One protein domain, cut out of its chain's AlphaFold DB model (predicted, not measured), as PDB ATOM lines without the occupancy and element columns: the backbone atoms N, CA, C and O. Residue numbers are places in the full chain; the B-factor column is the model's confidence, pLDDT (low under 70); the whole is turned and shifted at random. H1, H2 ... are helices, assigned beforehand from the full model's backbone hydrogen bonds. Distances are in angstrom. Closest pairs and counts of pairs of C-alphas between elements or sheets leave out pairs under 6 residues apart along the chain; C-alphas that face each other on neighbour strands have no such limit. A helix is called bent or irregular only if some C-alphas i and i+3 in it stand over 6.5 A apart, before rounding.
ATOM      1  N   LYS A 131     -11.273 -57.358  13.010       80.12
ATOM      2  CA  LYS A 131     -10.790 -57.768  14.346       80.12
ATOM      3  C   LYS A 131     -10.895 -56.688  15.436       80.12
ATOM      4  O   LYS A 131     -10.324 -56.868  16.507       80.12
ATOM      5  N   LYS A 132     -11.652 -55.610  15.203       84.38
ATOM      6  CA  LYS A 132     -11.809 -54.480  16.127       84.38
ATOM      7  C   LYS A 132     -10.490 -53.757  16.466       84.38
ATOM      8  O   LYS A 132     -10.340 -53.226  17.565       84.38
ATOM      9  N   THR A 133      -9.508 -53.770  15.558       73.44
ATOM     10  CA  THR A 133      -8.158 -53.235  15.822       73.44
ATOM     11  C   THR A 133      -7.898 -51.826  15.282       73.44
ATOM     12  O   THR A 133      -6.814 -51.310  15.550       73.44
ATOM     13  N   CYS A 134      -8.851 -51.196  14.576       67.62
ATOM     14  CA  CYS A 134      -8.705 -49.866  13.950       67.62
ATOM     15  C   CYS A 134      -8.157 -48.807  14.931       67.62
ATOM     16  O   CYS A 134      -8.421 -48.911  16.134       67.62
ATOM     17  N   LEU A 135      -7.421 -47.801  14.432       75.62
ATOM     18  CA  LEU A 135      -6.582 -46.828  15.153       75.62
ATOM     19  C   LEU A 135      -5.102 -47.223  15.326       75.62
ATOM     20  O   LEU A 135      -4.500 -47.873  14.474       75.62
ATOM     21  N   LYS A 136      -4.504 -46.850  16.468       68.88
ATOM     22  CA  LYS A 136      -3.059 -46.845  16.746       68.88
ATOM     23  C   LYS A 136      -2.317 -48.111  16.303       68.88
ATOM     24  O   LYS A 136      -1.317 -48.005  15.607       68.88
ATOM     25  N   ALA A 137      -2.816 -49.296  16.654       71.81
ATOM     26  CA  ALA A 137      -2.164 -50.553  16.281       71.81
ATOM     27  C   ALA A 137      -2.163 -50.787  14.759       71.81
ATOM     28  O   ALA A 137      -1.174 -51.263  14.207       71.81
ATOM     29  N   CYS A 138      -3.247 -50.426  14.065       72.31
ATOM     30  CA  CYS A 138      -3.309 -50.495  12.608       72.31
ATOM     31  C   CYS A 138      -2.424 -49.420  11.959       72.31
ATOM     32  O   CYS A 138      -1.702 -49.731  11.014       72.31
ATOM     33  N   ALA A 139      -2.403 -48.194  12.489       72.12
ATOM     34  CA  ALA A 139      -1.531 -47.117  12.012       72.12
ATOM     35  C   ALA A 139      -0.028 -47.432  12.161       72.12
ATOM     36  O   ALA A 139       0.792 -46.944  11.386       72.12
ATOM     37  N   GLU A 140       0.365 -48.261  13.126       77.94
ATOM     38  CA  GLU A 140       1.765 -48.673  13.290       77.94
ATOM     39  C   GLU A 140       2.242 -49.620  12.173       77.94
ATOM     40  O   GLU A 140       3.417 -49.592  11.805       77.94
ATOM     41  N   VAL A 141       1.336 -50.410  11.585       82.75
ATOM     42  CA  VAL A 141       1.670 -51.440  10.580       82.75
ATOM     43  C   VAL A 141       1.212 -51.095   9.160       82.75
ATOM     44  O   VAL A 141       1.748 -51.627   8.188       82.75
ATOM     45  N   SER A 142       0.242 -50.192   9.014       84.06
ATOM     46  CA  SER A 142      -0.334 -49.775   7.735       84.06
ATOM     47  C   SER A 142       0.015 -48.322   7.437       84.06
ATOM     48  O   SER A 142      -0.450 -47.398   8.102       84.06
ATOM     49  N   LYS A 143       0.799 -48.102   6.372       87.94
ATOM     50  CA  LYS A 143       1.136 -46.749   5.895       87.94
ATOM     51  C   LYS A 143      -0.107 -45.944   5.508       87.94
ATOM     52  O   LYS A 143      -0.111 -44.733   5.689       87.94
ATOM     53  N   TRP A 144      -1.131 -46.609   4.972       88.31
ATOM     54  CA  TRP A 144      -2.376 -45.958   4.566       88.31
ATOM     55  C   TRP A 144      -3.198 -45.522   5.776       88.31
ATOM     56  O   TRP A 144      -3.524 -44.348   5.900       88.31
ATOM     57  N   THR A 145      -3.397 -46.425   6.734       85.25
ATOM     58  CA  THR A 145      -4.084 -46.119   7.995       85.25
ATOM     59  C   THR A 145      -3.363 -45.004   8.749       85.25
ATOM     60  O   THR A 145      -3.987 -44.047   9.194       85.25
ATOM     61  N   ARG A 146      -2.023 -45.049   8.808       89.56
ATOM     62  CA  ARG A 146      -1.210 -43.984   9.411       89.56
ATOM     63  C   ARG A 146      -1.413 -42.630   8.742       89.56
ATOM     64  O   ARG A 146      -1.448 -41.611   9.428       89.56
ATOM     65  N   LEU A 147      -1.496 -42.610   7.413       90.69
ATOM     66  CA  LEU A 147      -1.754 -41.382   6.672       90.69
ATOM     67  C   LEU A 147      -3.125 -40.819   7.053       90.69
ATOM     68  O   LEU A 147      -3.202 -39.653   7.420       90.69
ATOM     69  N   CYS A 148      -4.174 -41.639   7.008       88.62
ATOM     70  CA  CYS A 148      -5.538 -41.189   7.272       88.62
ATOM     71  C   CYS A 148      -5.776 -40.783   8.734       88.62
ATOM     72  O   CYS A 148      -6.486 -39.816   8.983       88.62
ATOM     73  N   GLU A 149      -5.176 -41.485   9.698       87.31
ATOM     74  CA  GLU A 149      -5.449 -41.273  11.126       87.31
ATOM     75  C   GLU A 149      -4.478 -40.319  11.830       87.31
ATOM     76  O   GLU A 149      -4.782 -39.835  12.918       87.31
ATOM     77  N   ILE A 150      -3.295 -40.077  11.256       87.94
ATOM     78  CA  ILE A 150      -2.251 -39.248  11.880       87.94
ATOM     79  C   ILE A 150      -1.747 -38.179  10.915       87.94
ATOM     80  O   ILE A 150      -1.726 -37.004  11.276       87.94
ATOM     81  N   GLY A 151      -1.344 -38.573   9.702       90.69
ATOM     82  CA  GLY A 151      -0.736 -37.661   8.729       90.69
ATOM     83  C   GLY A 151      -1.675 -36.528   8.319       90.69
ATOM     84  O   GLY A 151      -1.375 -35.364   8.556       90.69
ATOM     85  N   ILE A 152      -2.841 -36.873   7.773       92.31
ATOM     86  CA  ILE A 152      -3.836 -35.897   7.313       92.31
ATOM     87  C   ILE A 152      -4.326 -35.005   8.460       92.31
ATOM     88  O   ILE A 152      -4.284 -33.789   8.284       92.31
ATOM     89  N   PRO A 153      -4.726 -35.527   9.641       90.88
ATOM     90  CA  PRO A 153      -5.103 -34.662  10.752       90.88
ATOM     91  C   PRO A 153      -4.006 -33.668  11.151       90.88
ATOM     92  O   PRO A 153      -4.300 -32.501  11.391       90.88
ATOM     93  N   SER A 154      -2.744 -34.106  11.192       89.56
ATOM     94  CA  SER A 154      -1.627 -33.238  11.589       89.56
ATOM     95  C   SER A 154      -1.374 -32.134  10.566       89.56
ATOM     96  O   SER A 154      -1.354 -30.961  10.933       89.56
ATOM     97  N   ASP A 155      -1.242 -32.500   9.291       90.19
ATOM     98  CA  ASP A 155      -0.947 -31.559   8.208       90.19
ATOM     99  C   ASP A 155      -2.097 -30.561   7.994       90.19
ATOM    100  O   ASP A 155      -1.863 -29.371   7.779       90.19
ATOM    101  N   VAL A 156      -3.353 -31.025   8.073       89.88
ATOM    102  CA  VAL A 156      -4.528 -30.148   7.981       89.88
ATOM    103  C   VAL A 156      -4.570 -29.202   9.175       89.88
ATOM    104  O   VAL A 156      -4.744 -28.003   8.990       89.88
ATOM    105  N   GLU A 157      -4.380 -29.695  10.401       88.06
ATOM    106  CA  GLU A 157      -4.405 -28.833  11.584       88.06
ATOM    107  C   GLU A 157      -3.275 -27.783  11.565       88.06
ATOM    108  O   GLU A 157      -3.487 -26.647  11.993       88.06
ATOM    109  N   GLU A 158      -2.093 -28.128  11.049       86.81
ATOM    110  CA  GLU A 158      -0.991 -27.182  10.838       86.81
ATOM    111  C   GLU A 158      -1.343 -26.110   9.800       86.81
ATOM    112  O   GLU A 158      -1.157 -24.917  10.061       86.81
ATOM    113  N   HIS A 159      -1.914 -26.519   8.664       84.69
ATOM    114  CA  HIS A 159      -2.351 -25.607   7.609       84.69
ATOM    115  C   HIS A 159      -3.423 -24.625   8.107       84.69
ATOM    116  O   HIS A 159      -3.324 -23.419   7.889       84.69
ATOM    117  N   LEU A 160      -4.409 -25.115   8.865       81.88
ATOM    118  CA  LEU A 160      -5.490 -24.293   9.420       81.88
ATOM    119  C   LEU A 160      -5.004 -23.247  10.438       81.88
ATOM    120  O   LEU A 160      -5.624 -22.192  10.591       81.88
ATOM    121  N   LYS A 161      -3.900 -23.520  11.146       80.56
ATOM    122  CA  LYS A 161      -3.310 -22.578  12.109       80.56
ATOM    123  C   LYS A 161      -2.534 -21.448  11.433       80.56
ATOM    124  O   LYS A 161      -2.502 -20.352  11.986       80.56
ATOM    125  N   ASN A 162      -1.947 -21.691  10.258       76.62
ATOM    126  CA  ASN A 162      -1.039 -20.757   9.582       76.62
ATOM    127  C   ASN A 162      -1.443 -20.470   8.117       76.62
ATOM    128  O   ASN A 162      -0.640 -20.705   7.211       76.62
ATOM    129  N   PRO A 163      -2.643 -19.915   7.856       64.38
ATOM    130  CA  PRO A 163      -3.149 -19.717   6.493       64.38
ATOM    131  C   PRO A 163      -2.371 -18.661   5.683       64.38
ATOM    132  O   PRO A 163      -2.430 -18.650   4.459       64.38
ATOM    133  N   THR A 164      -1.637 -17.758   6.343       57.69
ATOM    134  CA  THR A 164      -0.972 -16.592   5.730       57.69
ATOM    135  C   THR A 164       0.354 -16.897   5.032       57.69
ATOM    136  O   THR A 164       0.922 -16.004   4.404       57.69
ATOM    137  N   ASN A 165       0.861 -18.131   5.096       56.53
ATOM    138  CA  ASN A 165       1.972 -18.527   4.234       56.53
ATOM    139  C   ASN A 165       1.440 -18.705   2.807       56.53
ATOM    140  O   ASN A 165       1.043 -19.797   2.412       56.53
ATOM    141  N   GLN A 166       1.476 -17.626   2.024       50.62
ATOM    142  CA  GLN A 166       1.093 -17.573   0.603       50.62
ATOM    143  C   GLN A 166       1.854 -18.583  -0.292       50.62
ATOM    144  O   GLN A 166       1.530 -18.738  -1.464       50.62
ATOM    145  N   SER A 167       2.850 -19.289   0.256       52.06
ATOM    146  CA  SER A 167       3.618 -20.364  -0.378       52.06
ATOM    147  C   SER A 167       3.251 -21.783   0.090       52.06
ATOM    148  O   SER A 167       3.898 -22.742  -0.335       52.06
ATOM    149  N   GLN A 168       2.242 -21.973   0.952       53.09
ATOM    150  CA  GLN A 168       1.830 -23.315   1.377       53.09
ATOM    151  C   GLN A 168       1.024 -24.014   0.280       53.09
ATOM    152  O   GLN A 168      -0.197 -23.931   0.194       53.09
ATOM    153  N   HIS A 169       1.771 -24.727  -0.560       67.19
ATOM    154  CA  HIS A 169       1.301 -25.818  -1.399       67.19
ATOM    155  C   HIS A 169       0.277 -26.699  -0.656       67.19
ATOM    156  O   HIS A 169       0.444 -26.975   0.532       67.19
ATOM    157  N   LEU A 170      -0.749 -27.161  -1.387       76.00
ATOM    158  CA  LEU A 170      -1.721 -28.186  -0.974       76.00
ATOM    159  C   LEU A 170      -1.059 -29.222  -0.043       76.00
ATOM    160  O   LEU A 170      -0.048 -29.802  -0.462       76.00
ATOM    161  N   PRO A 171      -1.578 -29.464   1.186       85.88
ATOM    162  CA  PRO A 171      -0.899 -30.334   2.139       85.88
ATOM    163  C   PRO A 171      -0.546 -31.680   1.505       85.88
ATOM    164  O   PRO A 171      -1.383 -32.326   0.868       85.88
ATOM    165  N   LEU A 172       0.712 -32.108   1.645       87.50
ATOM    166  CA  LEU A 172       1.231 -33.277   0.927       87.50
ATOM    167  C   LEU A 172       0.438 -34.549   1.253       87.50
ATOM    168  O   LEU A 172       0.268 -35.420   0.395       87.50
ATOM    169  N   SER A 173      -0.072 -34.664   2.478       91.62
ATOM    170  CA  SER A 173      -0.951 -35.765   2.866       91.62
ATOM    171  C   SER A 173      -2.282 -35.775   2.107       91.62
ATOM    172  O   SER A 173      -2.753 -36.861   1.775       91.62
ATOM    173  N   ILE A 174      -2.840 -34.616   1.738       90.75
ATOM    174  CA  ILE A 174      -4.046 -34.498   0.900       90.75
ATOM    175  C   ILE A 174      -3.746 -34.912  -0.546       90.75
ATOM    176  O   ILE A 174      -4.483 -35.707  -1.123       90.75
ATOM    177  N   LEU A 175      -2.611 -34.481  -1.110       90.00
ATOM    178  CA  LEU A 175      -2.142 -34.965  -2.420       90.00
ATOM    179  C   LEU A 175      -1.919 -36.482  -2.431       90.00
ATOM    180  O   LEU A 175      -2.219 -37.182  -3.400       90.00
ATOM    181  N   THR A 176      -1.360 -37.006  -1.341       92.94
ATOM    182  CA  THR A 176      -1.131 -38.443  -1.185       92.94
ATOM    183  C   THR A 176      -2.455 -39.193  -1.070       92.94
ATOM    184  O   THR A 176      -2.580 -40.270  -1.653       92.94
ATOM    185  N   LEU A 177      -3.442 -38.627  -0.366       92.56
ATOM    186  CA  LEU A 177      -4.800 -39.159  -0.286       92.56
ATOM    187  C   LEU A 177      -5.421 -39.265  -1.683       92.56
ATOM    188  O   LEU A 177      -5.840 -40.351  -2.066       92.56
ATOM    189  N   GLU A 178      -5.421 -38.179  -2.458       92.00
ATOM    190  CA  GLU A 178      -5.985 -38.147  -3.813       92.00
ATOM    191  C   GLU A 178      -5.351 -39.213  -4.716       92.00
ATOM    192  O   GLU A 178      -6.054 -40.033  -5.312       92.00
ATOM    193  N   ARG A 179      -4.012 -39.272  -4.753       92.00
ATOM    194  CA  ARG A 179      -3.285 -40.268  -5.552       92.00
ATOM    195  C   ARG A 179      -3.660 -41.696  -5.165       92.00
ATOM    196  O   ARG A 179      -3.770 -42.553  -6.034       92.00
ATOM    197  N   ARG A 180      -3.837 -41.958  -3.871       90.31
ATOM    198  CA  ARG A 180      -4.192 -43.286  -3.362       90.31
ATOM    199  C   ARG A 180      -5.636 -43.658  -3.647       90.31
ATOM    200  O   ARG A 180      -5.875 -44.798  -4.013       90.31
ATOM    201  N   LEU A 181      -6.569 -42.714  -3.553       90.06
ATOM    202  CA  LEU A 181      -7.969 -42.951  -3.915       90.06
ATOM    203  C   LEU A 181      -8.149 -43.229  -5.418       90.06
ATOM    204  O   LEU A 181      -9.127 -43.866  -5.806       90.06
ATOM    205  N   ALA A 182      -7.202 -42.792  -6.259       89.81
ATOM    206  CA  ALA A 182      -7.154 -43.141  -7.678       89.81
ATOM    207  C   ALA A 182      -6.641 -44.573  -7.948       89.81
ATOM    208  O   ALA A 182      -6.833 -45.097  -9.048       89.81
ATOM    209  N   GLU A 183      -5.994 -45.222  -6.974       89.62
ATOM    210  CA  GLU A 183      -5.555 -46.614  -7.086       89.62
ATOM    211  C   GLU A 183      -6.726 -47.585  -6.802       89.62
ATOM    212  O   GLU A 183      -7.652 -47.264  -6.055       89.62
ATOM    213  N   PRO A 184      -6.720 -48.807  -7.367       86.50
ATOM    214  CA  PRO A 184      -7.715 -49.819  -7.023       86.50
ATOM    215  C   PRO A 184      -7.634 -50.252  -5.556       86.50
ATOM    216  O   PRO A 184      -6.543 -50.478  -5.022       86.50
ATOM    217  N   VAL A 185      -8.798 -50.486  -4.941       86.00
ATOM    218  CA  VAL A 185      -8.892 -50.962  -3.554       86.00
ATOM    219  C   VAL A 185      -8.248 -52.333  -3.409       86.00
ATOM    220  O   VAL A 185      -8.477 -53.227  -4.223       86.00
ATOM    221  N   LYS A 186      -7.523 -52.525  -2.303       82.12
ATOM    222  CA  LYS A 186      -7.034 -53.833  -1.858       82.12
ATOM    223  C   LYS A 186      -7.559 -54.120  -0.459       82.12
ATOM    224  O   LYS A 186      -7.209 -53.433   0.493       82.12
ATOM    225  N   VAL A 187      -8.375 -55.160  -0.327       80.44
ATOM    226  CA  VAL A 187      -8.917 -55.617   0.963       80.44
ATOM    227  C   VAL A 187      -8.478 -57.045   1.267       80.44
ATOM    228  O   VAL A 187      -8.135 -57.806   0.372       80.44
ATOM    229  N   HIS A 188      -8.521 -57.454   2.536       77.31
ATOM    230  CA  HIS A 188      -8.096 -58.802   2.943       77.31
ATOM    231  C   HIS A 188      -8.832 -59.945   2.208       77.31
ATOM    232  O   HIS A 188      -8.271 -61.022   2.036       77.31
ATOM    233  N   ASN A 189     -10.062 -59.702   1.739       79.44
ATOM    234  CA  ASN A 189     -10.869 -60.647   0.959       79.44
ATOM    235  C   ASN A 189     -10.989 -60.246  -0.525       79.44
ATOM    236  O   ASN A 189     -11.992 -60.575  -1.159       79.44
ATOM    237  N   ASP A 190     -10.008 -59.513  -1.066       83.31
ATOM    238  CA  ASP A 190     -10.038 -58.921  -2.414       83.31
ATOM    239  C   ASP A 190     -10.471 -59.924  -3.489       83.31
ATOM    240  O   ASP A 190     -11.465 -59.715  -4.182       83.31
ATOM    241  N   ASP A 191      -9.793 -61.073  -3.553       85.06
ATOM    242  CA  ASP A 191     -10.036 -62.096  -4.573       85.06
ATOM    243  C   ASP A 191     -11.480 -62.630  -4.513       85.06
ATOM    244  O   ASP A 191     -12.144 -62.778  -5.541       85.06
ATOM    245  N   LYS A 192     -12.019 -62.823  -3.298       85.19
ATOM    246  CA  LYS A 192     -13.401 -63.279  -3.081       85.19
ATOM    247  C   LYS A 192     -14.415 -62.265  -3.614       85.19
ATOM    248  O   LYS A 192     -15.346 -62.640  -4.324       85.19
ATOM    249  N   ILE A 193     -14.239 -60.986  -3.290       83.62
ATOM    250  CA  ILE A 193     -15.183 -59.927  -3.684       83.62
ATOM    251  C   ILE A 193     -15.092 -59.670  -5.192       83.62
ATOM    252  O   ILE A 193     -16.113 -59.542  -5.868       83.62
ATOM    253  N   ARG A 194     -13.884 -59.679  -5.763       87.81
ATOM    254  CA  ARG A 194     -13.688 -59.514  -7.210       87.81
ATOM    255  C   ARG A 194     -14.275 -60.671  -8.013       87.81
ATOM    256  O   ARG A 194     -14.846 -60.448  -9.081       87.81
ATOM    257  N   ARG A 195     -14.218 -61.899  -7.487       86.88
ATOM    258  CA  ARG A 195     -14.920 -63.045  -8.085       86.88
ATOM    259  C   ARG A 195     -16.428 -62.868  -8.027       86.88
ATOM    260  O   ARG A 195     -17.057 -63.061  -9.062       86.88
ATOM    261  N   GLN A 196     -16.998 -62.442  -6.895       84.75
ATOM    262  CA  GLN A 196     -18.430 -62.112  -6.787       84.75
ATOM    263  C   GLN A 196     -18.846 -61.051  -7.816       84.75
ATOM    264  O   GLN A 196     -19.818 -61.255  -8.544       84.75
ATOM    265  N   LYS A 197     -18.042 -59.994  -7.970       86.44
ATOM    266  CA  LYS A 197     -18.239 -58.947  -8.982       86.44
ATOM    267  C   LYS A 197     -18.299 -59.507 -10.396       86.44
ATOM    268  O   LYS A 197     -19.176 -59.139 -11.174       86.44
ATOM    269  N   LEU A 198     -17.402 -60.436 -10.719       86.88
ATOM    270  CA  LEU A 198     -17.403 -61.105 -12.014       86.88
ATOM    271  C   LEU A 198     -18.661 -61.965 -12.224       86.88
ATOM    272  O   LEU A 198     -19.193 -61.992 -13.335       86.88
ATOM    273  N   GLN A 199     -19.152 -62.657 -11.186       84.81
ATOM    274  CA  GLN A 199     -20.379 -63.461 -11.298       84.81
ATOM    275  C   GLN A 199     -21.587 -62.579 -11.613       84.81
ATOM    276  O   GLN A 199     -22.364 -62.901 -12.510       84.81
ATOM    277  N   GLU A 200     -21.721 -61.448 -10.917       82.06
ATOM    278  CA  GLU A 200     -22.819 -60.507 -11.139       82.06
ATOM    279  C   GLU A 200     -22.757 -59.865 -12.524       82.06
ATOM    280  O   GLU A 200     -23.771 -59.820 -13.217       82.06
ATOM    281  N   GLN A 201     -21.570 -59.453 -12.980       84.69
ATOM    282  CA  GLN A 201     -21.396 -58.917 -14.333       84.69
ATOM    283  C   GLN A 201     -21.782 -59.940 -15.408       84.69
ATOM    284  O   GLN A 201     -22.433 -59.586 -16.388       84.69
ATOM    285  N   LYS A 259     -11.566 -70.750 -12.290       74.19
ATOM    286  CA  LYS A 259     -10.480 -70.892 -13.276       74.19
ATOM    287  C   LYS A 259      -9.935 -69.555 -13.796       74.19
ATOM    288  O   LYS A 259      -8.897 -69.550 -14.449       74.19
ATOM    289  N   VAL A 260     -10.608 -68.434 -13.521       78.44
ATOM    290  CA  VAL A 260     -10.143 -67.100 -13.937       78.44
ATOM    291  C   VAL A 260      -8.910 -66.705 -13.128       78.44
ATOM    292  O   VAL A 260      -8.922 -66.803 -11.893       78.44
ATOM    293  N   LYS A 261      -7.859 -66.252 -13.824       81.06
ATOM    294  CA  LYS A 261      -6.635 -65.738 -13.200       81.06
ATOM    295  C   LYS A 261      -6.953 -64.467 -12.414       81.06
ATOM    296  O   LYS A 261      -7.737 -63.635 -12.857       81.06
ATOM    297  N   THR A 262      -6.301 -64.280 -11.271       77.69
ATOM    298  CA  THR A 262      -6.498 -63.100 -10.411       77.69
ATOM    299  C   THR A 262      -6.220 -61.767 -11.123       77.69
ATOM    300  O   THR A 262      -6.842 -60.754 -10.801       77.69
ATOM    301  N   THR A 263      -5.333 -61.751 -12.123       79.75
ATOM    302  CA  THR A 263      -5.059 -60.572 -12.967       79.75
ATOM    303  C   THR A 263      -6.261 -60.137 -13.796       79.75
ATOM    304  O   THR A 263      -6.424 -58.949 -14.048       79.75
ATOM    305  N   ASP A 264      -7.124 -61.084 -14.158       83.56
ATOM    306  CA  ASP A 264      -8.230 -60.880 -15.096       83.56
ATOM    307  C   ASP A 264      -9.548 -60.589 -14.356       83.56
ATOM    308  O   ASP A 264     -10.588 -60.344 -14.968       83.56
ATOM    309  N   LEU A 265      -9.526 -60.627 -13.019       86.00
ATOM    310  CA  LEU A 265     -10.677 -60.277 -12.198       86.00
ATOM    311  C   LEU A 265     -10.925 -58.757 -12.238       86.00
ATOM    312  O   LEU A 265      -9.970 -57.976 -12.194       86.00
ATOM    313  N   PRO A 266     -12.188 -58.301 -12.236       86.62
ATOM    314  CA  PRO A 266     -12.499 -56.875 -12.234       86.62
ATOM    315  C   PRO A 266     -11.913 -56.197 -10.992       86.62
ATOM    316  O   PRO A 266     -11.931 -56.769  -9.904       86.62
ATOM    317  N   GLN A 267     -11.394 -54.981 -11.144       88.44
ATOM    318  CA  GLN A 267     -10.869 -54.196 -10.024       88.44
ATOM    319  C   GLN A 267     -12.001 -53.695  -9.116       88.44
ATOM    320  O   GLN A 267     -13.120 -53.455  -9.587       88.44
ATOM    321  N   LEU A 268     -11.707 -53.535  -7.824       86.06
ATOM    322  CA  LEU A 268     -12.608 -52.914  -6.852       86.06
ATOM    323  C   LEU A 268     -12.370 -51.405  -6.802       86.06
ATOM    324  O   LEU A 268     -11.232 -50.945  -6.906       86.06
ATOM    325  N   LYS A 269     -13.453 -50.650  -6.627       86.06
ATOM    326  CA  LYS A 269     -13.407 -49.198  -6.431       86.06
ATOM    327  C   LYS A 269     -13.527 -48.841  -4.954       86.06
ATOM    328  O   LYS A 269     -14.172 -49.565  -4.196       86.06
ATOM    329  N   HIS A 270     -12.929 -47.715  -4.572       85.81
ATOM    330  CA  HIS A 270     -13.121 -47.134  -3.247       85.81
ATOM    331  C   HIS A 270     -14.590 -46.751  -3.063       85.81
ATOM    332  O   HIS A 270     -15.197 -46.142  -3.943       85.81
ATOM    333  N   VAL A 271     -15.152 -47.139  -1.919       87.44
ATOM    334  CA  VAL A 271     -16.402 -46.568  -1.388       87.44
ATOM    335  C   VAL A 271     -16.063 -45.614  -0.243       87.44
ATOM    336  O   VAL A 271     -16.697 -44.578  -0.091       87.44
ATOM    337  N   PHE A 272     -15.015 -45.953   0.510       89.75
ATOM    338  CA  PHE A 272     -14.493 -45.244   1.671       89.75
ATOM    339  C   PHE A 272     -12.960 -45.173   1.605       89.75
ATOM    340  O   PHE A 272     -12.336 -45.787   0.729       89.75
ATOM    341  N   ALA A 273     -12.337 -44.435   2.526       85.69
ATOM    342  CA  ALA A 273     -10.908 -44.144   2.487       85.69
ATOM    343  C   ALA A 273     -10.063 -45.422   2.526       85.69
ATOM    344  O   ALA A 273      -9.240 -45.653   1.645       85.69
ATOM    345  N   GLU A 274     -10.296 -46.308   3.496       79.12
ATOM    346  CA  GLU A 274      -9.548 -47.572   3.605       79.12
ATOM    347  C   GLU A 274      -9.977 -48.652   2.608       79.12
ATOM    348  O   GLU A 274      -9.234 -49.605   2.370       79.12
ATOM    349  N   GLY A 275     -11.151 -48.520   1.989       84.50
ATOM    350  CA  GLY A 275     -11.614 -49.478   0.994       84.50
ATOM    351  C   GLY A 275     -13.126 -49.493   0.835       84.50
ATOM    352  O   GLY A 275     -13.727 -48.532   0.365       84.50
ATOM    353  N   LEU A 276     -13.744 -50.630   1.154       84.75
ATOM    354  CA  LEU A 276     -15.180 -50.841   0.935       84.75
ATOM    355  C   LEU A 276     -16.049 -50.532   2.149       84.75
ATOM    356  O   LEU A 276     -17.255 -50.396   1.996       84.75
ATOM    357  N   TYR A 277     -15.476 -50.488   3.347       86.62
ATOM    358  CA  TYR A 277     -16.246 -50.401   4.586       86.62
ATOM    359  C   TYR A 277     -15.982 -49.079   5.278       86.62
ATOM    360  O   TYR A 277     -14.843 -48.623   5.290       86.62
ATOM    361  N   PHE A 278     -17.039 -48.513   5.853       89.00
ATOM    362  CA  PHE A 278     -16.940 -47.327   6.684       89.00
ATOM    363  C   PHE A 278     -16.346 -47.721   8.034       89.00
ATOM    364  O   PHE A 278     -16.860 -48.616   8.708       89.00
ATOM    365  N   THR A 279     -15.241 -47.088   8.396       91.06
ATOM    366  CA  THR A 279     -14.478 -47.390   9.608       91.06
ATOM    367  C   THR A 279     -14.167 -46.122  10.387       91.06
ATOM    368  O   THR A 279     -14.424 -45.003   9.945       91.06
ATOM    369  N   LEU A 280     -13.565 -46.278  11.561       91.25
ATOM    370  CA  LEU A 280     -13.126 -45.155  12.376       91.25
ATOM    371  C   LEU A 280     -12.072 -44.288  11.673       91.25
ATOM    372  O   LEU A 280     -11.975 -43.098  11.956       91.25
ATOM    373  N   THR A 281     -11.334 -44.844  10.711       90.31
ATOM    374  CA  THR A 281     -10.455 -44.068   9.837       90.31
ATOM    375  C   THR A 281     -11.236 -43.035   9.020       90.31
ATOM    376  O   THR A 281     -10.800 -41.892   8.908       90.31
ATOM    377  N   ASP A 282     -12.415 -43.390   8.507       92.12
ATOM    378  CA  ASP A 282     -13.283 -42.459   7.776       92.12
ATOM    379  C   ASP A 282     -13.878 -41.396   8.704       92.12
ATOM    380  O   ASP A 282     -13.947 -40.223   8.342       92.12
ATOM    381  N   VAL A 283     -14.241 -41.786   9.929       93.25
ATOM    382  CA  VAL A 283     -14.706 -40.863  10.977       93.25
ATOM    383  C   VAL A 283     -13.632 -39.839  11.344       93.25
ATOM    384  O   VAL A 283     -13.952 -38.679  11.584       93.25
ATOM    385  N   VAL A 284     -12.361 -40.246  11.380       93.56
ATOM    386  CA  VAL A 284     -11.233 -39.327  11.583       93.56
ATOM    387  C   VAL A 284     -11.047 -38.434  10.359       93.56
ATOM    388  O   VAL A 284     -10.888 -37.225  10.504       93.56
ATOM    389  N   LEU A 285     -11.096 -39.003   9.154       93.19
ATOM    390  CA  LEU A 285     -10.779 -38.293   7.919       93.19
ATOM    391  C   LEU A 285     -11.826 -37.238   7.534       93.19
ATOM    392  O   LEU A 285     -11.457 -36.144   7.110       93.19
ATOM    393  N   LEU A 286     -13.120 -37.544   7.671       93.56
ATOM    394  CA  LEU A 286     -14.213 -36.689   7.195       93.56
ATOM    395  C   LEU A 286     -14.166 -35.262   7.775       93.56
ATOM    396  O   LEU A 286     -14.153 -34.319   6.980       93.56
ATOM    397  N   PRO A 287     -14.055 -35.054   9.105       93.62
ATOM    398  CA  PRO A 287     -13.891 -33.719   9.677       93.62
ATOM    399  C   PRO A 287     -12.636 -32.996   9.178       93.62
ATOM    400  O   PRO A 287     -12.676 -31.781   8.990       93.62
ATOM    401  N   CYS A 288     -11.540 -33.724   8.921       93.56
ATOM    402  CA  CYS A 288     -10.299 -33.141   8.399       93.56
ATOM    403  C   CYS A 288     -10.517 -32.555   7.008       93.56
ATOM    404  O   CYS A 288     -10.211 -31.390   6.766       93.56
ATOM    405  N   ILE A 289     -11.078 -33.356   6.100       92.50
ATOM    406  CA  ILE A 289     -11.326 -32.936   4.720       92.50
ATOM    407  C   ILE A 289     -12.378 -31.833   4.671       92.50
ATOM    408  O   ILE A 289     -12.195 -30.861   3.948       92.50
ATOM    409  N   TYR A 290     -13.441 -31.938   5.471       91.69
ATOM    410  CA  TYR A 290     -14.462 -30.898   5.559       91.69
ATOM    411  C   TYR A 290     -13.863 -29.552   5.979       91.69
ATOM    412  O   TYR A 290     -14.042 -28.559   5.278       91.69
ATOM    413  N   GLN A 291     -13.107 -29.515   7.081       88.44
ATOM    414  CA  GLN A 291     -12.501 -28.267   7.557       88.44
ATOM    415  C   GLN A 291     -11.475 -27.713   6.577       88.44
ATOM    416  O   GLN A 291     -11.442 -26.503   6.363       88.44
ATOM    417  N   TYR A 292     -10.670 -28.585   5.965       88.75
ATOM    418  CA  TYR A 292      -9.742 -28.199   4.911       88.75
ATOM    419  C   TYR A 292     -10.485 -27.514   3.753       88.75
ATOM    420  O   TYR A 292     -10.195 -26.365   3.433       88.75
ATOM    421  N   LEU A 293     -11.503 -28.169   3.185       88.19
ATOM    422  CA  LEU A 293     -12.250 -27.651   2.038       88.19
ATOM    423  C   LEU A 293     -12.996 -26.355   2.351       88.19
ATOM    424  O   LEU A 293     -12.910 -25.419   1.564       88.19
ATOM    425  N   VAL A 294     -13.701 -26.276   3.484       83.88
ATOM    426  CA  VAL A 294     -14.421 -25.056   3.884       83.88
ATOM    427  C   VAL A 294     -13.457 -23.876   3.965       83.88
ATOM    428  O   VAL A 294     -13.738 -22.814   3.424       83.88
ATOM    429  N   ARG A 295     -12.281 -24.077   4.560       77.50
ATOM    430  CA  ARG A 295     -11.288 -23.015   4.758       77.50
ATOM    431  C   ARG A 295     -10.582 -22.614   3.468       77.50
ATOM    432  O   ARG A 295     -10.341 -21.429   3.253       77.50
ATOM    433  N   THR A 296     -10.294 -23.568   2.587       74.19
ATOM    434  CA  THR A 296      -9.740 -23.272   1.260       74.19
ATOM    435  C   THR A 296     -10.761 -22.562   0.366       74.19
ATOM    436  O   THR A 296     -10.401 -21.627  -0.343       74.19
ATOM    437  N   LEU A 297     -12.038 -22.957   0.407       67.56
ATOM    438  CA  LEU A 297     -13.101 -22.316  -0.377       67.56
ATOM    439  C   LEU A 297     -13.442 -20.916   0.147       67.56
ATOM    440  O   LEU A 297     -13.618 -20.006  -0.660       67.56
ATOM    441  N   GLU A 298     -13.473 -20.716   1.469       62.03
ATOM    442  CA  GLU A 298     -13.575 -19.382   2.076       62.03
ATOM    443  C   GLU A 298     -12.464 -18.462   1.556       62.03
ATOM    444  O   GLU A 298     -12.746 -17.328   1.181       62.03
ATOM    445  N   PHE A 299     -11.224 -18.953   1.457       56.41
ATOM    446  CA  PHE A 299     -10.108 -18.175   0.917       56.41
ATOM    447  C   PHE A 299     -10.295 -17.822  -0.568       56.41
ATOM    448  O   PHE A 299     -10.058 -16.683  -0.945       56.41
ATOM    449  N   ILE A 300     -10.766 -18.759  -1.400       57.44
ATOM    450  CA  ILE A 300     -10.995 -18.515  -2.837       57.44
ATOM    451  C   ILE A 300     -12.106 -17.483  -3.077       57.44
ATOM    452  O   ILE A 300     -12.018 -16.716  -4.024       57.44
ATOM    453  N   ILE A 301     -13.148 -17.456  -2.242       50.59
ATOM    454  CA  ILE A 301     -14.283 -16.528  -2.404       50.59
ATOM    455  C   ILE A 301     -13.923 -15.091  -1.975       50.59
ATOM    456  O   ILE A 301     -14.570 -14.144  -2.418       50.59
ATOM    457  N   HIS A 302     -12.906 -14.918  -1.126       46.91
ATOM    458  CA  HIS A 302     -12.469 -13.610  -0.618       46.91
ATOM    459  C   HIS A 302     -11.240 -13.034  -1.352       46.91
ATOM    460  O   HIS A 302     -10.710 -12.008  -0.919       46.91
ATOM    461  N   VAL A 303     -10.794 -13.677  -2.439       43.66
ATOM    462  CA  VAL A 303      -9.783 -13.175  -3.392       43.66
ATOM    463  C   VAL A 303     -10.485 -12.731  -4.668       43.66
ATOM    464  O   VAL A 303     -10.153 -11.626  -5.151       43.66
TER     465      VAL A 303
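What this domain is: This is residues 131 to 201 and 259 to 303 of the 303 residues of the protein "Glutathione S-transferase C-terminal domain-containing protein" of Liparis tanakae (Tanaka's snailfish) (UniProt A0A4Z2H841). What is the main picture? Two long helices, H5 and H2, lie side by side and run the same way, with H3 folded back on H2 as a helical hairpin and little H1 packed near the beginning of H2. H4 sits away from these four, toward one end of the long axis, and residues 259 to 279, with no named element, run from that end back to H5. What are the counts and the size? The printed part has 116 residues with five named helices, H1 to H5 in chain order, and no named strand; the class is all helix. It is loose, with a radius of gyration of the C-alphas of 17.4 A, and elongated, spanning 58 by 32 by 19 A.

Where its parts are: Where is the longest helix? H5, residues 280 to 301, measures 32.2 A from C-alpha 280 at (-13.126, -45.155, 12.376) to C-alpha 301 at (-14.283, -16.528, -2.404). Where are the others? H2, residues 143 to 161, measures 25.3 A; H3, residues 172 to 181, 14.2 A; H1, residues 136 to 141, 9.0 A. H4, residues 190 to 201, measures 16.5 A and begins with C-alpha 190 at (-10.038, -58.921, -2.414).

How they stand to each other: What does H5 touch? H5 touches H2, the hub, at a shallow tilt of 34 degrees, only just short of steep, the same way; their closest C-alphas, of Glu 149 and Thr 281, are 5.9 A apart. What else touches H2? With residues 147 to 155 alone it touches H3, its hairpin partner, opposite ways at a steep tilt of 41 degrees, the closest C-alphas being those of Ile 152 and Ser 173 at 5.3 A. With residues 145 to 150 alone it touches H1, opposite ways at a steep tilt of 62 degrees, closest at the C-alphas of Ala 139 and Arg 146, 4.1 A. What stays apart? H4 touches no helix, and H3 and H5 are only just apart, closest 8.4 A. How do the helix backbones run? Every O i to N i+4 pair is within hydrogen-bond range in H3 and H4, against 1 of 2 in H1, 13 of 15 in H2 and 16 of 18 in H5. H2 has a kink of 33 degrees near residue 150 and is only just irregular, C-alphas 149 and 152 being 6.8 A apart.

The domain as a whole: How far does it reach? The two C-alphas farthest apart, of Lys 259 and His 302, are 58.7 A apart. Where is the cut? Residues 202 to 258 are not printed, and C-alphas 201 and 259 are 16.2 A apart; of the links printed whole, H1 to H2 is tight and H2 to H3 and H3 to H4 are short. Where is confidence low? pLDDT is under 70 at residues 134, 136, 163 to 169 and 297 to 303.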